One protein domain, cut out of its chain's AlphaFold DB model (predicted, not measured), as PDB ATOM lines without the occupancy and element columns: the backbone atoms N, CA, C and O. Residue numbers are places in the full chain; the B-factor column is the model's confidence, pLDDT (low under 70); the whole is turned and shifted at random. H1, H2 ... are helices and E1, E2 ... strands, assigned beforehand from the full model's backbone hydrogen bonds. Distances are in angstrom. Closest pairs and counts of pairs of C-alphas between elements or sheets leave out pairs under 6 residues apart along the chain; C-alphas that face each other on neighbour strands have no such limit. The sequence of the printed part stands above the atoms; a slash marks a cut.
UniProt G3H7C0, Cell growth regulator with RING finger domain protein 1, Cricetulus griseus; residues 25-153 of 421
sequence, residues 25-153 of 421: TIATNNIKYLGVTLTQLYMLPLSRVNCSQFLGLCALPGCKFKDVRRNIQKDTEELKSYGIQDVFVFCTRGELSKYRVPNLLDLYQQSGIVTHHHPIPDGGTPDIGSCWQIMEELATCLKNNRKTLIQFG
ATOM      1  N   THR A  25      18.754 -33.870 -40.428       27.14
ATOM      2  CA  THR A  25      19.342 -34.481 -39.214       27.14
ATOM      3  C   THR A  25      18.420 -34.451 -37.982       27.14
ATOM      4  O   THR A  25      18.759 -35.004 -36.931       27.14
ATOM      5  N   ILE A  26      17.262 -33.782 -38.061       31.47
ATOM      6  CA  ILE A  26      16.386 -33.494 -36.900       31.47
ATOM      7  C   ILE A  26      15.053 -34.271 -36.933       31.47
ATOM      8  O   ILE A  26      14.326 -34.261 -35.945       31.47
ATOM      9  N   ALA A  27      14.762 -35.057 -37.977       30.22
ATOM     10  CA  ALA A  27      13.560 -35.908 -38.016       30.22
ATOM     11  C   ALA A  27      13.538 -37.005 -36.929       30.22
ATOM     12  O   ALA A  27      12.565 -37.739 -36.779       30.22
ATOM     13  N   THR A  28      14.624 -37.151 -36.177       29.92
ATOM     14  CA  THR A  28      14.929 -38.432 -35.589       29.92
ATOM     15  C   THR A  28      16.041 -38.252 -34.559       29.92
ATOM     16  O   THR A  28      17.188 -38.476 -34.871       29.92
ATOM     17  N   ASN A  29      15.784 -37.776 -33.342       26.73
ATOM     18  CA  ASN A  29      16.670 -37.965 -32.170       26.73
ATOM     19  C   ASN A  29      16.022 -37.293 -30.955       26.73
ATOM     20  O   ASN A  29      16.104 -36.076 -30.822       26.73
ATOM     21  N   ASN A  30      15.432 -38.115 -30.073       27.22
ATOM     22  CA  ASN A  30      14.841 -37.801 -28.755       27.22
ATOM     23  C   ASN A  30      13.307 -37.684 -28.655       27.22
ATOM     24  O   ASN A  30      12.798 -36.806 -27.961       27.22
ATOM     25  N   ILE A  31      12.569 -38.642 -29.228       31.94
ATOM     26  CA  ILE A  31      11.188 -38.928 -28.799       31.94
ATOM     27  C   ILE A  31      11.269 -39.800 -27.538       31.94
ATOM     28  O   ILE A  31      11.338 -41.026 -27.606       31.94
ATOM     29  N   LYS A  32      11.315 -39.170 -26.360       26.38
ATOM     30  CA  LYS A  32      11.030 -39.878 -25.108       26.38
ATOM     31  C   LYS A  32       9.521 -40.112 -25.043       26.38
ATOM     32  O   LYS A  32       8.758 -39.170 -24.861       26.38
ATOM     33  N   TYR A  33       9.123 -41.373 -25.194       28.80
ATOM     34  CA  TYR A  33       7.782 -41.862 -24.891       28.80
ATOM     35  C   TYR A  33       7.451 -41.560 -23.428       28.80
ATOM     36  O   TYR A  33       8.042 -42.138 -22.515       28.80
ATOM     37  N   LEU A  34       6.499 -40.661 -23.211       25.67
ATOM     38  CA  LEU A  34       5.820 -40.496 -21.936       25.67
ATOM     39  C   LEU A  34       4.354 -40.841 -22.162       25.67
ATOM     40  O   LEU A  34       3.640 -40.072 -22.787       25.67
ATOM     41  N   GLY A  35       3.941 -41.989 -21.625       22.97
ATOM     42  CA  GLY A  35       2.543 -42.291 -21.334       22.97
ATOM     43  C   GLY A  35       1.690 -42.669 -22.538       22.97
ATOM     44  O   GLY A  35       1.482 -41.900 -23.465       22.97
ATOM     45  N   VAL A  36       1.132 -43.874 -22.482       28.09
ATOM     46  CA  VAL A  36      -0.030 -44.246 -23.285       28.09
ATOM     47  C   VAL A  36      -1.184 -43.344 -22.858       28.09
ATOM     48  O   VAL A  36      -1.739 -43.533 -21.778       28.09
ATOM     49  N   THR A  37      -1.558 -42.391 -23.699       34.28
ATOM     50  CA  THR A  37      -2.885 -41.787 -23.639       34.28
ATOM     51  C   THR A  37      -3.518 -41.746 -25.023       34.28
ATOM     52  O   THR A  37      -2.866 -41.995 -26.043       34.28
ATOM     53  N   LEU A  38      -4.839 -41.554 -25.052       38.44
ATOM     54  CA  LEU A  38      -5.648 -41.705 -26.254       38.44
ATOM     55  C   LEU A  38      -5.176 -40.743 -27.351       38.44
ATOM     56  O   LEU A  38      -5.216 -41.125 -28.517       38.44
ATOM     57  N   THR A  39      -4.693 -39.531 -27.033       48.72
ATOM     58  CA  THR A  39      -4.021 -38.581 -27.956       48.72
ATOM     59  C   THR A  39      -2.536 -38.897 -28.125       48.72
ATOM     60  O   THR A  39      -1.766 -38.730 -27.190       48.72
ATOM     61  N   GLN A  40      -2.095 -39.302 -29.322       54.91
ATOM     62  CA  GLN A  40      -0.662 -39.411 -29.636       54.91
ATOM     63  C   GLN A  40      -0.041 -38.004 -29.709       54.91
ATOM     64  O   GLN A  40       0.036 -37.408 -30.783       54.91
ATOM     65  N   LEU A  41       0.340 -37.460 -28.552       61.59
ATOM     66  CA  LEU A  41       1.001 -36.168 -28.399       61.59
ATOM     67  C   LEU A  41       2.524 -36.358 -28.446       61.59
ATOM     68  O   LEU A  41       3.107 -37.049 -27.613       61.59
ATOM     69  N   TYR A  42       3.178 -35.714 -29.406       64.50
ATOM     70  CA  TYR A  42       4.626 -35.738 -29.599       64.50
ATOM     71  C   TYR A  42       5.230 -34.410 -29.145       64.50
ATOM     72  O   TYR A  42       4.864 -33.365 -29.663       64.50
ATOM     73  N   MET A  43       6.175 -34.423 -28.206       70.81
ATOM     74  CA  MET A  43       6.839 -33.202 -27.729       70.81
ATOM     75  C   MET A  43       8.224 -33.057 -28.363       70.81
ATOM     76  O   MET A  43       9.124 -33.848 -28.083       70.81
ATOM     77  N   LEU A  44       8.405 -32.034 -29.196       69.56
ATOM     78  CA  LEU A  44       9.650 -31.733 -29.897       69.56
ATOM     79  C   LEU A  44      10.521 -30.767 -29.068       69.56
ATOM     80  O   LEU A  44      10.130 -29.610 -28.906       69.56
ATOM     81  N   PRO A  45      11.694 -31.185 -28.550       69.75
ATOM     82  CA  PRO A  45      12.618 -30.275 -27.875       69.75
ATOM     83  C   PRO A  45      13.239 -29.282 -28.861       69.75
ATOM     84  O   PRO A  45      13.808 -29.681 -29.876       69.75
ATOM     85  N   LEU A  46      13.217 -27.992 -28.523       71.56
ATOM     86  CA  LEU A  46      13.791 -26.926 -29.352       71.56
ATOM     87  C   LEU A  46      15.217 -26.527 -28.926       71.56
ATOM     88  O   LEU A  46      15.756 -25.510 -29.366       71.56
ATOM     89  N   SER A  47      15.876 -27.344 -28.100       66.38
ATOM     90  CA  SER A  47      17.211 -27.045 -27.561       66.38
ATOM     91  C   SER A  47      18.278 -26.896 -28.646       66.38
ATOM     92  O   SER A  47      19.207 -26.109 -28.487       66.38
ATOM     93  N   ARG A  48      18.115 -27.587 -29.784       54.03
ATOM     94  CA  ARG A  48      19.005 -27.474 -30.953       54.03
ATOM     95  C   ARG A  48      18.920 -26.121 -31.664       54.03
ATOM     96  O   ARG A  48      19.855 -25.760 -32.365       54.03
ATOM     97  N   VAL A  49      17.837 -25.372 -31.457       65.44
ATOM     98  CA  VAL A  49      17.664 -23.999 -31.958       65.44
ATOM     99  C   VAL A  49      17.789 -22.967 -30.830       65.44
ATOM    100  O   VAL A  49      17.217 -21.885 -30.905       65.44
ATOM    101  N   ASN A  50      18.541 -23.299 -29.771       70.81
ATOM    102  CA  ASN A  50      18.766 -22.459 -28.588       70.81
ATOM    103  C   ASN A  50      17.477 -22.029 -27.861       70.81
ATOM    104  O   ASN A  50      17.438 -20.976 -27.225       70.81
ATOM    105  N   CYS A  51      16.426 -22.850 -27.919       69.81
ATOM    106  CA  CYS A  51      15.188 -22.638 -27.176       69.81
ATOM    107  C   CYS A  51      15.005 -23.765 -26.149       69.81
ATOM    108  O   CYS A  51      15.001 -24.943 -26.490       69.81
ATOM    109  N   SER A  52      14.860 -23.424 -24.869       73.44
ATOM    110  CA  SER A  52      14.715 -24.407 -23.782       73.44
ATOM    111  C   SER A  52      13.335 -25.077 -23.722       73.44
ATOM    112  O   SER A  52      13.112 -25.952 -22.887       73.44
ATOM    113  N   GLN A  53      12.406 -24.669 -24.589       75.56
ATOM    114  CA  GLN A  53      11.023 -25.134 -24.598       75.56
ATOM    115  C   GLN A  53      10.804 -26.326 -25.529       75.56
ATOM    116  O   GLN A  53      11.685 -26.756 -26.279       75.56
ATOM    117  N   PHE A  54       9.585 -26.854 -25.465       76.50
ATOM    118  CA  PHE A  54       9.116 -27.945 -26.300       76.50
ATOM    119  C   PHE A  54       7.910 -27.493 -27.115       76.50
ATOM    120  O   PHE A  54       7.045 -26.785 -26.602       76.50
ATOM    121  N   LEU A  55       7.833 -27.968 -28.353       80.31
ATOM    122  CA  LEU A  55       6.698 -27.770 -29.243       80.31
ATOM    123  C   LEU A  55       5.934 -29.084 -29.387       80.31
ATOM    124  O   LEU A  55       6.511 -30.095 -29.779       80.31
ATOM    125  N   GLY A  56       4.648 -29.092 -29.056       79.56
ATOM    126  CA  GLY A  56       3.809 -30.273 -29.228       79.56
ATOM    127  C   GLY A  56       3.409 -30.478 -30.691       79.56
ATOM    128  O   GLY A  56       3.132 -29.511 -31.393       79.56
ATOM    129  N   LEU A  57       3.300 -31.726 -31.134       79.56
ATOM    130  CA  LEU A  57       2.713 -32.150 -32.405       79.56
ATOM    131  C   LEU A  57       1.677 -33.239 -32.105       79.56
ATOM    132  O   LEU A  57       1.949 -34.145 -31.321       79.56
ATOM    133  N   CYS A  58       0.490 -33.184 -32.701       78.38
ATOM    134  CA  CYS A  58      -0.537 -34.209 -32.490       78.38
ATOM    135  C   CYS A  58      -1.409 -34.387 -33.736       78.38
ATOM    136  O   CYS A  58      -1.621 -33.451 -34.506       78.38
ATOM    137  N   ALA A  59      -1.946 -35.594 -33.915       77.62
ATOM    138  CA  ALA A  59      -3.036 -35.829 -34.858       77.62
ATOM    139  C   ALA A  59      -4.325 -35.124 -34.392       77.62
ATOM    140  O   ALA A  59      -4.458 -34.764 -33.222       77.62
ATOM    141  N   LEU A  60      -5.302 -34.967 -35.290       79.56
ATOM    142  CA  LEU A  60      -6.562 -34.301 -34.958       79.56
ATOM    143  C   LEU A  60      -7.304 -34.958 -33.767       79.56
ATOM    144  O   LEU A  60      -7.686 -36.135 -33.848       79.56
ATOM    145  N   PRO A  61      -7.588 -34.196 -32.696       81.00
ATOM    146  CA  PRO A  61      -8.472 -34.627 -31.620       81.00
ATOM    147  C   PRO A  61      -9.876 -34.897 -32.144       81.00
ATOM    148  O   PRO A  61     -10.360 -34.237 -33.060       81.00
ATOM    149  N   GLY A  62     -10.541 -35.888 -31.561       68.56
ATOM    150  CA  GLY A  62     -11.886 -36.295 -31.934       68.56
ATOM    151  C   GLY A  62     -12.003 -36.942 -33.308       68.56
ATOM    152  O   GLY A  62     -13.124 -37.243 -33.719       68.56
ATOM    153  N   CYS A  63     -10.885 -37.175 -34.006       73.81
ATOM    154  CA  CYS A  63     -10.897 -37.727 -35.352       73.81
ATOM    155  C   CYS A  63     -11.647 -39.064 -35.413       73.81
ATOM    156  O   CYS A  63     -11.411 -39.994 -34.629       73.81
ATOM    157  N   LYS A  64     -12.567 -39.153 -36.377       58.97
ATOM    158  CA  LYS A  64     -13.323 -40.365 -36.701       58.97
ATOM    159  C   LYS A  64     -13.133 -40.700 -38.177       58.97
ATOM    160  O   LYS A  64     -13.908 -40.253 -39.022       58.97
ATOM    161  N   PHE A  65     -12.111 -41.499 -38.476       50.97
ATOM    162  CA  PHE A  65     -11.687 -41.833 -39.837       50.97
ATOM    163  C   PHE A  65     -10.987 -43.204 -39.882       50.97
ATOM    164  O   PHE A  65     -10.274 -43.546 -38.943       50.97
ATOM    165  N   LYS A  66     -11.206 -44.010 -40.937       55.66
ATOM    166  CA  LYS A  66     -10.707 -45.407 -41.057       55.66
ATOM    167  C   LYS A  66     -11.016 -46.246 -39.803       55.66
ATOM    168  O   LYS A  66     -12.194 -46.328 -39.445       55.66
ATOM    169  N   ASP A  67     -10.005 -46.772 -39.113       45.78
ATOM    170  CA  ASP A  67     -10.124 -47.566 -37.878       45.78
ATOM    171  C   ASP A  67     -10.105 -46.716 -36.604       45.78
ATOM    172  O   ASP A  67     -10.320 -47.219 -35.504       45.78
ATOM    173  N   VAL A  68      -9.890 -45.403 -36.727       49.56
ATOM    174  CA  VAL A  68      -9.773 -44.528 -35.565       49.56
ATOM    175  C   VAL A  68     -11.078 -43.827 -35.259       49.56
ATOM    176  O   VAL A  68     -11.764 -43.264 -36.117       49.56
ATOM    177  N   ARG A  69     -11.465 -43.941 -33.990       60.72
ATOM    178  CA  ARG A  69     -12.701 -43.418 -33.425       60.72
ATOM    179  C   ARG A  69     -12.360 -42.752 -32.106       60.72
ATOM    180  O   ARG A  69     -12.229 -43.417 -31.085       60.72
ATOM    181  N   ARG A  70     -12.214 -41.433 -32.141       65.31
ATOM    182  CA  ARG A  70     -11.903 -40.634 -30.957       65.31
ATOM    183  C   ARG A  70     -13.093 -39.785 -30.546       65.31
ATOM    184  O   ARG A  70     -14.018 -39.549 -31.330       65.31
ATOM    185  N   ASN A  71     -13.088 -39.351 -29.293       75.94
ATOM    186  CA  ASN A  71     -14.105 -38.462 -28.758       75.94
ATOM    187  C   ASN A  71     -13.493 -37.068 -28.602       75.94
ATOM    188  O   ASN A  71     -12.503 -36.907 -27.898       75.94
ATOM    189  N   ILE A  72     -14.083 -36.086 -29.282       78.31
ATOM    190  CA  ILE A  72     -13.543 -34.727 -29.334       78.31
ATOM    191  C   ILE A  72     -13.540 -34.069 -27.948       78.31
ATOM    192  O   ILE A  72     -12.555 -33.441 -27.595       78.31
ATOM    193  N   GLN A  73     -14.574 -34.284 -27.125       76.31
ATOM    194  CA  GLN A  73     -14.646 -33.724 -25.775       76.31
ATOM    195  C   GLN A  73     -13.552 -34.297 -24.869       76.31
ATOM    196  O   GLN A  73     -12.810 -33.531 -24.261       76.31
ATOM    197  N   LYS A  74     -13.398 -35.628 -24.848       77.19
ATOM    198  CA  LYS A  74     -12.360 -36.297 -24.046       77.19
ATOM    199  C   LYS A  74     -10.957 -35.848 -24.443       77.19
ATOM    200  O   LYS A  74     -10.154 -35.538 -23.573       77.19
ATOM    201  N   ASP A  75     -10.675 -35.776 -25.743       81.69
ATOM    202  CA  ASP A  75      -9.355 -35.356 -26.211       81.69
ATOM    203  C   ASP A  75      -9.076 -33.882 -25.868       81.69
ATOM    204  O   ASP A  75      -7.969 -33.535 -25.467       81.69
ATOM    205  N   THR A  76     -10.069 -32.996 -25.991       82.12
ATOM    206  CA  THR A  76      -9.924 -31.584 -25.609       82.12
ATOM    207  C   THR A  76      -9.704 -31.427 -24.098       82.12
ATOM    208  O   THR A  76      -8.857 -30.631 -23.694       82.12
ATOM    209  N   GLU A  77     -10.412 -32.185 -23.256       81.00
ATOM    210  CA  GLU A  77     -10.181 -32.217 -21.802       81.00
ATOM    211  C   GLU A  77      -8.769 -32.707 -21.463       81.00
ATOM    212  O   GLU A  77      -8.088 -32.126 -20.614       81.00
ATOM    213  N   GLU A  78      -8.290 -33.724 -22.175       80.94
ATOM    214  CA  GLU A  78      -6.939 -34.247 -22.016       80.94
ATOM    215  C   GLU A  78      -5.884 -33.185 -22.370       80.94
ATOM    216  O   GLU A  78      -4.967 -32.932 -21.587       80.94
ATOM    217  N   LEU A  79      -6.059 -32.466 -23.484       83.81
ATOM    218  CA  LEU A  79      -5.179 -31.356 -23.870       83.81
ATOM    219  C   LEU A  79      -5.131 -30.242 -22.813       83.81
ATOM    220  O   LEU A  79      -4.059 -29.690 -22.548       83.81
ATOM    221  N   LYS A  80      -6.259 -29.942 -22.155       84.75
ATOM    222  CA  LYS A  80      -6.275 -29.015 -21.012       84.75
ATOM    223  C   LYS A  80      -5.507 -29.560 -19.819       84.75
ATOM    224  O   LYS A  80      -4.782 -28.801 -19.184       84.75
ATOM    225  N   SER A  81      -5.635 -30.854 -19.525       81.88
ATOM    226  CA  SER A  81      -4.906 -31.485 -18.418       81.88
ATOM    227  C   SER A  81      -3.384 -31.402 -18.606       81.88
ATOM    228  O   SER A  81      -2.647 -31.207 -17.641       81.88
ATOM    229  N   TYR A  82      -2.909 -31.424 -19.859       80.38
ATOM    230  CA  TYR A  82      -1.503 -31.181 -20.204       80.38
ATOM    231  C   TYR A  82      -1.076 -29.706 -20.108       80.38
ATOM    232  O   TYR A  82       0.123 -29.393 -20.175       80.38
ATOM    233  N   GLY A  83      -2.030 -28.793 -19.917       85.88
ATOM    234  CA  GLY A  83      -1.813 -27.353 -19.832       85.88
ATOM    235  C   GLY A  83      -1.486 -26.713 -21.177       85.88
ATOM    236  O   GLY A  83      -0.724 -25.747 -21.204       85.88
ATOM    237  N   ILE A  84      -1.989 -27.270 -22.287       89.12
ATOM    238  CA  ILE A  84      -1.844 -26.659 -23.613       89.12
ATOM    239  C   ILE A  84      -2.608 -25.333 -23.638       89.12
ATOM    240  O   ILE A  84      -3.769 -25.274 -23.241       89.12
ATOM    241  N   GLN A  85      -1.936 -24.277 -24.088       91.19
ATOM    242  CA  GLN A  85      -2.465 -22.912 -24.099       91.19
ATOM    243  C   GLN A  85      -2.754 -22.416 -25.517       91.19
ATOM    244  O   GLN A  85      -3.737 -21.705 -25.719       91.19
ATOM    245  N   ASP A  86      -1.928 -22.819 -26.484       94.75
ATOM    246  CA  ASP A  86      -1.983 -22.338 -27.864       94.75
ATOM    247  C   ASP A  86      -1.928 -23.535 -28.824       94.75
ATOM    248  O   ASP A  86      -1.067 -24.410 -28.692       94.75
ATOM    249  N   VAL A  87      -2.856 -23.600 -29.780       93.69
ATOM    250  CA  VAL A  87      -2.956 -24.687 -30.763       93.69
ATOM    251  C   VAL A  87      -2.964 -24.123 -32.177       93.69
ATOM    252  O   VAL A  87      -3.827 -23.326 -32.531       93.69
ATOM    253  N   PHE A  88      -2.041 -24.594 -33.007       93.56
ATOM    254  CA  PHE A  88      -1.983 -24.322 -34.436       93.56
ATOM    255  C   PHE A  88      -2.677 -25.451 -35.185       93.56
ATOM    256  O   PHE A  88      -2.251 -26.603 -35.110       93.56
ATOM    257  N   VAL A  89      -3.747 -25.135 -35.910       91.06
ATOM    258  CA  VAL A  89      -4.508 -26.110 -36.698       91.06
ATOM    259  C   VAL A  89      -4.234 -25.855 -38.167       91.06
ATOM    260  O   VAL A  89      -4.607 -24.806 -38.689       91.06
ATOM    261  N   PHE A  90      -3.617 -26.825 -38.840       89.75
ATOM    262  CA  PHE A  90      -3.319 -26.705 -40.268       89.75
ATOM    263  C   PHE A  90      -4.354 -27.365 -41.175       89.75
ATOM    264  O   PHE A  90      -4.298 -27.221 -42.388       89.75
ATOM    265  N   CYS A  91      -5.348 -28.044 -40.605       80.88
ATOM    266  CA  CYS A  91      -6.419 -28.658 -41.383       80.88
ATOM    267  C   CYS A  91      -7.367 -27.606 -41.961       80.88
ATOM    268  O   CYS A  91      -7.815 -26.686 -41.271       80.88
ATOM    269  N   THR A  92      -7.760 -27.781 -43.215       80.12
ATOM    270  CA  THR A  92      -8.835 -27.012 -43.844       80.12
ATOM    271  C   THR A  92     -10.191 -27.308 -43.185       80.12
ATOM    272  O   THR A  92     -10.409 -28.365 -42.589       80.12
ATOM    273  N   ARG A  93     -11.174 -26.408 -43.339       77.50
ATOM    274  CA  ARG A  93     -12.550 -26.656 -42.852       77.50
ATOM    275  C   ARG A  93     -13.193 -27.899 -43.486       77.50
ATOM    276  O   ARG A  93     -13.971 -28.599 -42.834       77.50
ATOM    277  N   GLY A  94     -12.845 -28.190 -44.742       67.12
ATOM    278  CA  GLY A  94     -13.273 -29.407 -45.434       67.12
ATOM    279  C   GLY A  94     -12.727 -30.668 -44.763       67.12
ATOM    280  O   GLY A  94     -13.465 -31.630 -44.562       67.12
ATOM    281  N   GLU A  95     -11.469 -30.644 -44.327       70.69
ATOM    282  CA  GLU A  95     -10.855 -31.744 -43.582       70.69
ATOM    283  C   GLU A  95     -11.426 -31.903 -42.178       70.69
ATOM    284  O   GLU A  95     -11.744 -33.021 -41.782       70.69
ATOM    285  N   LEU A  96     -11.645 -30.811 -41.443       75.88
ATOM    286  CA  LEU A  96     -12.322 -30.874 -40.144       75.88
ATOM    287  C   LEU A  96     -13.701 -31.544 -40.272       75.88
ATOM    288  O   LEU A  96     -14.063 -32.399 -39.464       75.88
ATOM    289  N   SER A  97     -14.433 -31.241 -41.347       70.38
ATOM    290  CA  SER A  97     -15.700 -31.908 -41.672       70.38
ATOM    291  C   SER A  97     -15.503 -33.387 -42.046       70.38
ATOM    292  O   SER A  97     -16.205 -34.252 -41.520       70.38
ATOM    293  N   LYS A  98     -14.509 -33.704 -42.891       58.66
ATOM    294  CA  LYS A  98     -14.127 -35.075 -43.299       58.66
ATOM    295  C   LYS A  98     -13.788 -35.962 -42.097       58.66
ATOM    296  O   LYS A  98     -14.202 -37.118 -42.053       58.66
ATOM    297  N   TYR A  99     -13.082 -35.415 -41.109       66.38
ATOM    298  CA  TYR A  99     -12.684 -36.102 -39.879       66.38
ATOM    299  C   TYR A  99     -13.753 -36.051 -38.773       66.38
ATOM    300  O   TYR A  99     -13.522 -36.555 -37.671       66.38
ATOM    301  N   ARG A 100     -14.946 -35.521 -39.087       63.88
ATOM    302  CA  ARG A 100     -16.129 -35.407 -38.214       63.88
ATOM    303  C   ARG A 100     -15.916 -34.549 -36.967       63.88
ATOM    304  O   ARG A 100     -16.518 -34.809 -35.925       63.88
ATOM    305  N   VAL A 101     -15.100 -33.510 -37.098       74.94
ATOM    306  CA  VAL A 101     -14.816 -32.508 -36.063       74.94
ATOM    307  C   VAL A 101     -14.999 -31.074 -36.592       74.94
ATOM    308  O   VAL A 101     -14.116 -30.236 -36.422       74.94
ATOM    309  N   PRO A 102     -16.142 -30.746 -37.234       73.38
ATOM    310  CA  PRO A 102     -16.343 -29.437 -37.866       73.38
ATOM    311  C   PRO A 102     -16.277 -28.266 -36.873       73.38
ATOM    312  O   PRO A 102     -15.843 -27.181 -37.244       73.38
ATOM    313  N   ASN A 103     -16.630 -28.512 -35.609       82.38
ATOM    314  CA  ASN A 103     -16.699 -27.500 -34.551       82.38
ATOM    315  C   ASN A 103     -15.437 -27.481 -33.664       82.38
ATOM    316  O   ASN A 103     -15.484 -26.997 -32.536       82.38
ATOM    317  N   LEU A 104     -14.321 -28.067 -34.121       85.75
ATOM    318  CA  LEU A 104     -13.098 -28.187 -33.315       85.75
ATOM    319  C   LEU A 104     -12.535 -26.824 -32.893       85.75
ATOM    320  O   LEU A 104     -12.135 -26.655 -31.745       85.75
ATOM    321  N   LEU A 105     -12.526 -25.860 -33.817       88.94
ATOM    322  CA  LEU A 105     -11.994 -24.519 -33.568       88.94
ATOM    323  C   LEU A 105     -12.819 -23.791 -32.493       88.94
ATOM    324  O   LEU A 105     -12.255 -23.253 -31.542       88.94
ATOM    325  N   ASP A 106     -14.150 -23.854 -32.593       86.56
ATOM    326  CA  ASP A 106     -15.060 -23.252 -31.612       86.56
ATOM    327  C   ASP A 106     -14.921 -23.926 -30.241       86.56
ATOM    328  O   ASP A 106     -14.901 -23.259 -29.207       86.56
ATOM    329  N   LEU A 107     -14.772 -25.256 -30.226       86.00
ATOM    330  CA  LEU A 107     -14.582 -26.024 -28.998       86.00
ATOM    331  C   LEU A 107     -13.297 -25.618 -28.269       86.00
ATOM    332  O   LEU A 107     -13.295 -25.568 -27.039       86.00
ATOM    333  N   TYR A 108     -12.221 -25.316 -29.001       91.19
ATOM    334  CA  TYR A 108     -10.983 -24.814 -28.411       91.19
ATOM    335  C   TYR A 108     -11.124 -23.419 -27.820       91.19
ATOM    336  O   TYR A 108     -10.714 -23.210 -26.675       91.19
ATOM    337  N   GLN A 109     -11.787 -22.509 -28.528       88.81
ATOM    338  CA  GLN A 109     -12.053 -21.165 -28.018       88.81
ATOM    339  C   GLN A 109     -12.923 -21.197 -26.755       88.81
ATOM    340  O   GLN A 109     -12.554 -20.610 -25.739       88.81
ATOM    341  N   GLN A 110     -14.020 -21.964 -26.763       89.00
ATOM    342  CA  GLN A 110     -14.874 -22.192 -25.582       89.00
ATOM    343  C   GLN A 110     -14.110 -22.848 -24.427       89.00
ATOM    344  O   GLN A 110     -14.460 -22.716 -23.257       89.00
ATOM    345  N   SER A 111     -13.047 -23.567 -24.766       87.00
ATOM    346  CA  SER A 111     -12.177 -24.251 -23.831       87.00
ATOM    347  C   SER A 111     -11.061 -23.383 -23.250       87.00
ATOM    348  O   SER A 111     -10.331 -23.880 -22.394       87.00
ATOM    349  N   GLY A 112     -10.936 -22.122 -23.671       90.06
ATOM    350  CA  GLY A 112      -9.858 -21.229 -23.243       90.06
ATOM    351  C   GLY A 112      -8.502 -21.542 -23.883       90.06
ATOM    352  O   GLY A 112      -7.478 -21.090 -23.377       90.06
ATOM    353  N   ILE A 113      -8.485 -22.319 -24.972       92.81
ATOM    354  CA  ILE A 113      -7.288 -22.614 -25.761       92.81
ATOM    355  C   ILE A 113      -7.248 -21.643 -26.943       92.81
ATOM    356  O   ILE A 113      -8.167 -21.599 -27.766       92.81
ATOM    357  N   VAL A 114      -6.174 -20.863 -27.042       94.19
ATOM    358  CA  VAL A 114      -5.968 -19.935 -28.156       94.19
ATOM    359  C   VAL A 114      -5.714 -20.752 -29.418       94.19
ATOM    360  O   VAL A 114      -4.871 -21.647 -29.434       94.19
ATOM    361  N   THR A 115      -6.484 -20.492 -30.473       94.12
ATOM    362  CA  THR A 115      -6.454 -21.299 -31.698       94.12
ATOM    363  C   THR A 115      -5.964 -20.468 -32.876       94.12
ATOM    364  O   THR A 115      -6.595 -19.477 -33.237       94.12
ATOM    365  N   HIS A 116      -4.877 -20.914 -33.497       93.88
ATOM    366  CA  HIS A 116      -4.267 -20.333 -34.689       93.88
ATOM    367  C   HIS A 116      -4.625 -21.203 -35.899       93.88
ATOM    368  O   HIS A 116      -4.058 -22.282 -36.092       93.88
ATOM    369  N   HIS A 117      -5.618 -20.789 -36.691       93.75
ATOM    370  CA  HIS A 117      -6.079 -21.568 -37.846       93.75
ATOM    371  C   HIS A 117      -5.369 -21.118 -39.124       93.75
ATOM    372  O   HIS A 117      -5.696 -20.076 -39.682       93.75
ATOM    373  N   HIS A 118      -4.434 -21.941 -39.599       90.81
ATOM    374  CA  HIS A 118      -3.644 -21.690 -40.807       90.81
ATOM    375  C   HIS A 118      -3.852 -22.838 -41.796       90.81
ATOM    376  O   HIS A 118      -3.065 -23.782 -41.805       90.81
ATOM    377  N   PRO A 119      -4.951 -22.835 -42.573       82.50
ATOM    378  CA  PRO A 119      -5.326 -23.972 -43.403       82.50
ATOM    379  C   PRO A 119      -4.289 -24.232 -44.503       82.50
ATOM    380  O   PRO A 119      -4.105 -23.417 -45.404       82.50
ATOM    381  N   ILE A 120      -3.671 -25.408 -44.457       81.62
ATOM    382  CA  ILE A 120      -2.770 -25.932 -45.480       81.62
ATOM    383  C   ILE A 120      -3.480 -27.146 -46.086       81.62
ATOM    384  O   ILE A 120      -3.740 -28.108 -45.363       81.62
ATOM    385  N   PRO A 121      -3.846 -27.116 -47.380       68.69
ATOM    386  CA  PRO A 121      -4.462 -28.265 -48.035       68.69
ATOM    387  C   PRO A 121      -3.615 -29.526 -47.857       68.69
ATOM    388  O   PRO A 121      -2.389 -29.449 -47.925       68.69
ATOM    389  N   ASP A 122      -4.258 -30.679 -47.666       65.44
ATOM    390  CA  ASP A 122      -3.566 -31.971 -47.616       65.44
ATOM    391  C   ASP A 122      -2.652 -32.131 -48.838       65.44
ATOM    392  O   ASP A 122      -3.075 -31.918 -49.976       65.44
ATOM    393  N   GLY A 123      -1.384 -32.458 -48.610       56.47
ATOM    394  CA  GLY A 123      -0.393 -32.526 -49.684       56.47
ATOM    395  C   GLY A 123       0.226 -31.206 -50.137       56.47
ATOM    396  O   GLY A 123       1.193 -31.223 -50.894       56.47
ATOM    397  N   GLY A 124      -0.301 -30.072 -49.684       58.06
ATOM    398  CA  GLY A 124       0.166 -28.742 -50.050       58.06
ATOM    399  C   GLY A 124       1.240 -28.184 -49.119       58.06
ATOM    400  O   GLY A 124       1.530 -28.710 -48.043       58.06
ATOM    401  N   THR A 125       1.807 -27.054 -49.531       63.94
ATOM    402  CA  THR A 125       2.680 -26.212 -48.706       63.94
ATOM    403  C   THR A 125       2.058 -24.824 -48.567       63.94
ATOM    404  O   THR A 125       1.467 -24.344 -49.536       63.94
ATOM    405  N   PRO A 126       2.195 -24.152 -47.410       74.31
ATOM    406  CA  PRO A 126       1.788 -22.758 -47.287       74.31
ATOM    407  C   PRO A 126       2.620 -21.887 -48.236       74.31
ATOM    408  O   PRO A 126       3.792 -22.184 -48.494       74.31
ATOM    409  N   ASP A 127       2.034 -20.803 -48.742       76.44
ATOM    410  CA  ASP A 127       2.805 -19.773 -49.434       76.44
ATOM    411  C   ASP A 127       3.772 -19.078 -48.460       76.44
ATOM    412  O   ASP A 127       3.665 -19.202 -47.237       76.44
ATOM    413  N   ILE A 128       4.742 -18.341 -49.001       72.88
ATOM    414  CA  ILE A 128       5.794 -17.714 -48.194       72.88
ATOM    415  C   ILE A 128       5.243 -16.705 -47.174       72.88
ATOM    416  O   ILE A 128       5.798 -16.600 -46.082       72.88
ATOM    417  N   GLY A 129       4.152 -16.004 -47.500       75.50
ATOM    418  CA  GLY A 129       3.505 -15.048 -46.603       75.50
ATOM    419  C   GLY A 129       2.820 -15.760 -45.442       75.50
ATOM    420  O   GLY A 129       3.094 -15.448 -44.284       75.50
ATOM    421  N   SER A 130       2.023 -16.786 -45.745       77.00
ATOM    422  CA  SER A 130       1.401 -17.640 -44.723       77.00
ATOM    423  C   SER A 130       2.445 -18.325 -43.836       77.00
ATOM    424  O   SER A 130       2.310 -18.361 -42.616       77.00
ATOM    425  N   CYS A 131       3.533 -18.830 -44.423       74.19
ATOM    426  CA  CYS A 131       4.628 -19.454 -43.682       74.19
ATOM    427  C   CYS A 131       5.309 -18.459 -42.730       74.19
ATOM    428  O   CYS A 131       5.540 -18.781 -41.565       74.19
ATOM    429  N   TRP A 132       5.586 -17.236 -43.198       75.75
ATOM    430  CA  TRP A 132       6.148 -16.173 -42.365       75.75
ATOM    431  C   TRP A 132       5.257 -15.864 -41.159       75.75
ATOM    432  O   TRP A 132       5.743 -15.829 -40.029       75.75
ATOM    433  N   GLN A 133       3.951 -15.718 -41.388       82.62
ATOM    434  CA  GLN A 133       2.985 -15.440 -40.331       82.62
ATOM    435  C   GLN A 133       2.926 -16.570 -39.289       82.62
ATOM    436  O   GLN A 133       3.005 -16.306 -38.089       82.62
ATOM    437  N   ILE A 134       2.872 -17.833 -39.728       84.69
ATOM    438  CA  ILE A 134       2.920 -19.000 -38.830       84.69
ATOM    439  C   ILE A 134       4.183 -18.955 -37.956       84.69
ATOM    440  O   ILE A 134       4.115 -19.185 -36.748       84.69
ATOM    441  N   MET A 135       5.338 -18.648 -38.553       84.12
ATOM    442  CA  MET A 135       6.616 -18.593 -37.841       84.12
ATOM    443  C   MET A 135       6.672 -17.455 -36.817       84.12
ATOM    444  O   MET A 135       7.201 -17.651 -35.723       84.12
ATOM    445  N   GLU A 136       6.122 -16.285 -37.137       86.81
ATOM    446  CA  GLU A 136       6.052 -15.143 -36.223       86.81
ATOM    447  C   GLU A 136       5.147 -15.431 -35.015       86.81
ATOM    448  O   GLU A 136       5.530 -15.184 -33.865       86.81
ATOM    449  N   GLU A 137       3.980 -16.030 -35.256       90.19
ATOM    450  CA  GLU A 137       3.039 -16.422 -34.205       90.19
ATOM    451  C   GLU A 137       3.630 -17.522 -33.305       90.19
ATOM    452  O   GLU A 137       3.594 -17.405 -32.075       90.19
ATOM    453  N   LEU A 138       4.259 -18.551 -33.888       87.25
ATOM    454  CA  LEU A 138       4.959 -19.598 -33.133       87.25
ATOM    455  C   LEU A 138       6.107 -19.024 -32.297       87.25
ATOM    456  O   LEU A 138       6.233 -19.341 -31.112       87.25
ATOM    457  N   ALA A 139       6.934 -18.153 -32.883       84.19
ATOM    458  CA  ALA A 139       8.034 -17.510 -32.174       84.19
ATOM    459  C   ALA A 139       7.530 -16.654 -31.005       84.19
ATOM    460  O   ALA A 139       8.168 -16.614 -29.953       84.19
ATOM    461  N   THR A 140       6.382 -15.995 -31.165       89.69
ATOM    462  CA  THR A 140       5.743 -15.205 -30.106       89.69
ATOM    463  C   THR A 140       5.244 -16.097 -28.969       89.69
ATOM    464  O   THR A 140       5.519 -15.806 -27.804       89.69
ATOM    465  N   CYS A 141       4.588 -17.216 -29.288       90.75
ATOM    466  CA  CYS A 141       4.145 -18.185 -28.284       90.75
ATOM    467  C   CYS A 141       5.324 -18.722 -27.463       90.75
ATOM    468  O   CYS A 141       5.287 -18.708 -26.230       90.75
ATOM    469  N   LEU A 142       6.403 -19.114 -28.148       85.81
ATOM    470  CA  LEU A 142       7.617 -19.603 -27.505       85.81
ATOM    471  C   LEU A 142       8.267 -18.510 -26.650       85.81
ATOM    472  O   LEU A 142       8.546 -18.734 -25.481       85.81
ATOM    473  N   LYS A 143       8.449 -17.282 -27.144       86.62
ATOM    474  CA  LYS A 143       9.013 -16.186 -26.325       86.62
ATOM    475  C   LYS A 143       8.237 -15.950 -25.023       86.62
ATOM    476  O   LYS A 143       8.843 -15.633 -24.004       86.62
ATOM    477  N   ASN A 144       6.926 -16.177 -25.044       90.75
ATOM    478  CA  ASN A 144       6.041 -16.022 -23.893       90.75
ATOM    479  C   ASN A 144       5.918 -17.287 -23.016       90.75
ATOM    480  O   ASN A 144       5.045 -17.340 -22.150       90.75
ATOM    481  N   ASN A 145       6.772 -18.300 -23.213       87.12
ATOM    482  CA  ASN A 145       6.750 -19.587 -22.499       87.12
ATOM    483  C   ASN A 145       5.380 -20.289 -22.544       87.12
ATOM    484  O   ASN A 145       4.953 -20.935 -21.581       87.12
ATOM    485  N   ARG A 146       4.663 -20.144 -23.659       89.44
ATOM    486  CA  ARG A 146       3.355 -20.766 -23.852       89.44
ATOM    487  C   ARG A 146       3.538 -22.223 -24.253       89.44
ATOM    488  O   ARG A 146       4.391 -22.561 -25.068       89.44
ATOM    489  N   LYS A 147       2.718 -23.108 -23.682       87.94
ATOM    490  CA  LYS A 147       2.669 -24.512 -24.111       87.94
ATOM    491  C   LYS A 147       1.901 -24.599 -25.424       87.94
ATOM    492  O   LYS A 147       0.669 -24.559 -25.421       87.94
ATOM    493  N   THR A 148       2.649 -24.713 -26.515       90.00
ATOM    494  CA  THR A 148       2.122 -24.667 -27.881       90.00
ATOM    495  C   THR A 148       2.074 -26.049 -28.521       90.00
ATOM    496  O   THR A 148       3.001 -26.847 -28.375       90.00
ATOM    497  N   LEU A 149       0.995 -26.317 -29.252       89.12
ATOM    498  CA  LEU A 149       0.739 -27.564 -29.963       89.12
ATOM    499  C   LEU A 149       0.424 -27.284 -31.437       89.12
ATOM    500  O   LEU A 149      -0.319 -26.358 -31.735       89.12
ATOM    501  N   ILE A 150       0.931 -28.099 -32.358       87.94
ATOM    502  CA  ILE A 150       0.595 -28.056 -33.786       87.94
ATOM    503  C   ILE A 150      -0.165 -29.324 -34.181       87.94
ATOM    504  O   ILE A 150       0.185 -30.430 -33.763       87.94
ATOM    505  N   GLN A 151      -1.206 -29.161 -34.995       84.06
ATOM    506  CA  GLN A 151      -2.104 -30.227 -35.417       84.06
ATOM    507  C   GLN A 151      -2.237 -30.325 -36.930       84.06
ATOM    508  O   GLN A 151      -2.499 -29.341 -37.628       84.06
ATOM    509  N   PHE A 152      -2.138 -31.562 -37.405       74.31
ATOM    510  CA  PHE A 152      -2.210 -31.933 -38.813       74.31
ATOM    511  C   PHE A 152      -3.338 -32.944 -39.044       74.31
ATOM    512  O   PHE A 152      -3.872 -33.528 -38.092       74.31
ATOM    513  N   GLY A 153      -3.687 -33.156 -40.318       58.94
ATOM    514  CA  GLY A 153      -4.585 -34.228 -40.743       58.94
ATOM    515  C   GLY A 153      -4.060 -35.606 -40.323       58.94
ATOM    516  O   GLY A 153      -2.992 -35.718 -39.740       58.94
TER     517      GLY A 153
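AT A GLANCE: This is residues 25 to 153 of the 421 residues of the protein "Cell growth regulator with RING finger domain protein 1" of Cricetulus griseus (UniProt G3H7C0). A strongly twisted sheet of five strands runs through the domain, with the short helix H3 over its edge strand E4 and the long helix H4 grazing it; H1 and H2 lie off the sheet, near H3. The printed part has 129 residues, under half of them in named elements, mixed in class, in the order E1 E2 H1 E3 H2 H3 E4 H4 E5. The mixed sheet runs E1 E2 E5 E3 E4. The whole is compact, with a radius of gyration of the C-alphas of 14.5 A and spans of 38 by 36 by 30 A.

HOW THE PARTS SIT: E1, residues 41 to 45, and E2, 54 to 59, form an antiparallel hairpin, with N 42 and O 57 2.8 A apart, within hydrogen-bond range. E2 is parallel to E5, residues 148 to 152, with N 150 and O 56 at 2.8 A. E5 is parallel to E3, residues 86 to 89, with N 88 and O 149 at 2.8 A. E3 is parallel to E4, residues 114 to 117, with N 87 and O 114 at 2.8 A. H3, residues 104 to 110, is over E4 at a height over the sheet of 8.8 A, along the strands; their closest C-alphas, Tyr 108 and Thr 115, are 6.6 A apart. H4, residues 128 to 143, only grazes the sheet with residues 134 to 142. H1, residues 72 to 81, and H2, 93 to 98, are not on the sheet; each is close to but not clearly touching H3, the closest C-alphas being Thr 76 and Tyr 108, and Leu 96 and Leu 104, both 7.4 A. E3, H2 H3, E4 is a strand-helix-strand unit, parallel neighbours joined through helices; E2, H1, E3 and E4, H4, E5 are split ones, with a strand between; the three crossovers are right-handed. In H1, H2, H3 and H4 every O i to N i+4 pair is within range.

IN THESE COORDINATES: E1 begins at C-alpha 41 (1.001, -36.168, -28.399) and E5 ends at C-alpha 152 (-2.210, -31.933, -38.813). H4 is 22.2 A long, E2 16.8 A and H1 14.3 A.

THE WHOLE: The farthest C-alphas, Asn 50 and Asp 67, are 39.4 A apart. The printed part has no cut; the link E2 to H1 is long. Mean pLDDT of the printed part is 72.4, with residues 25 to 42 and 64 to 70 among those under 70.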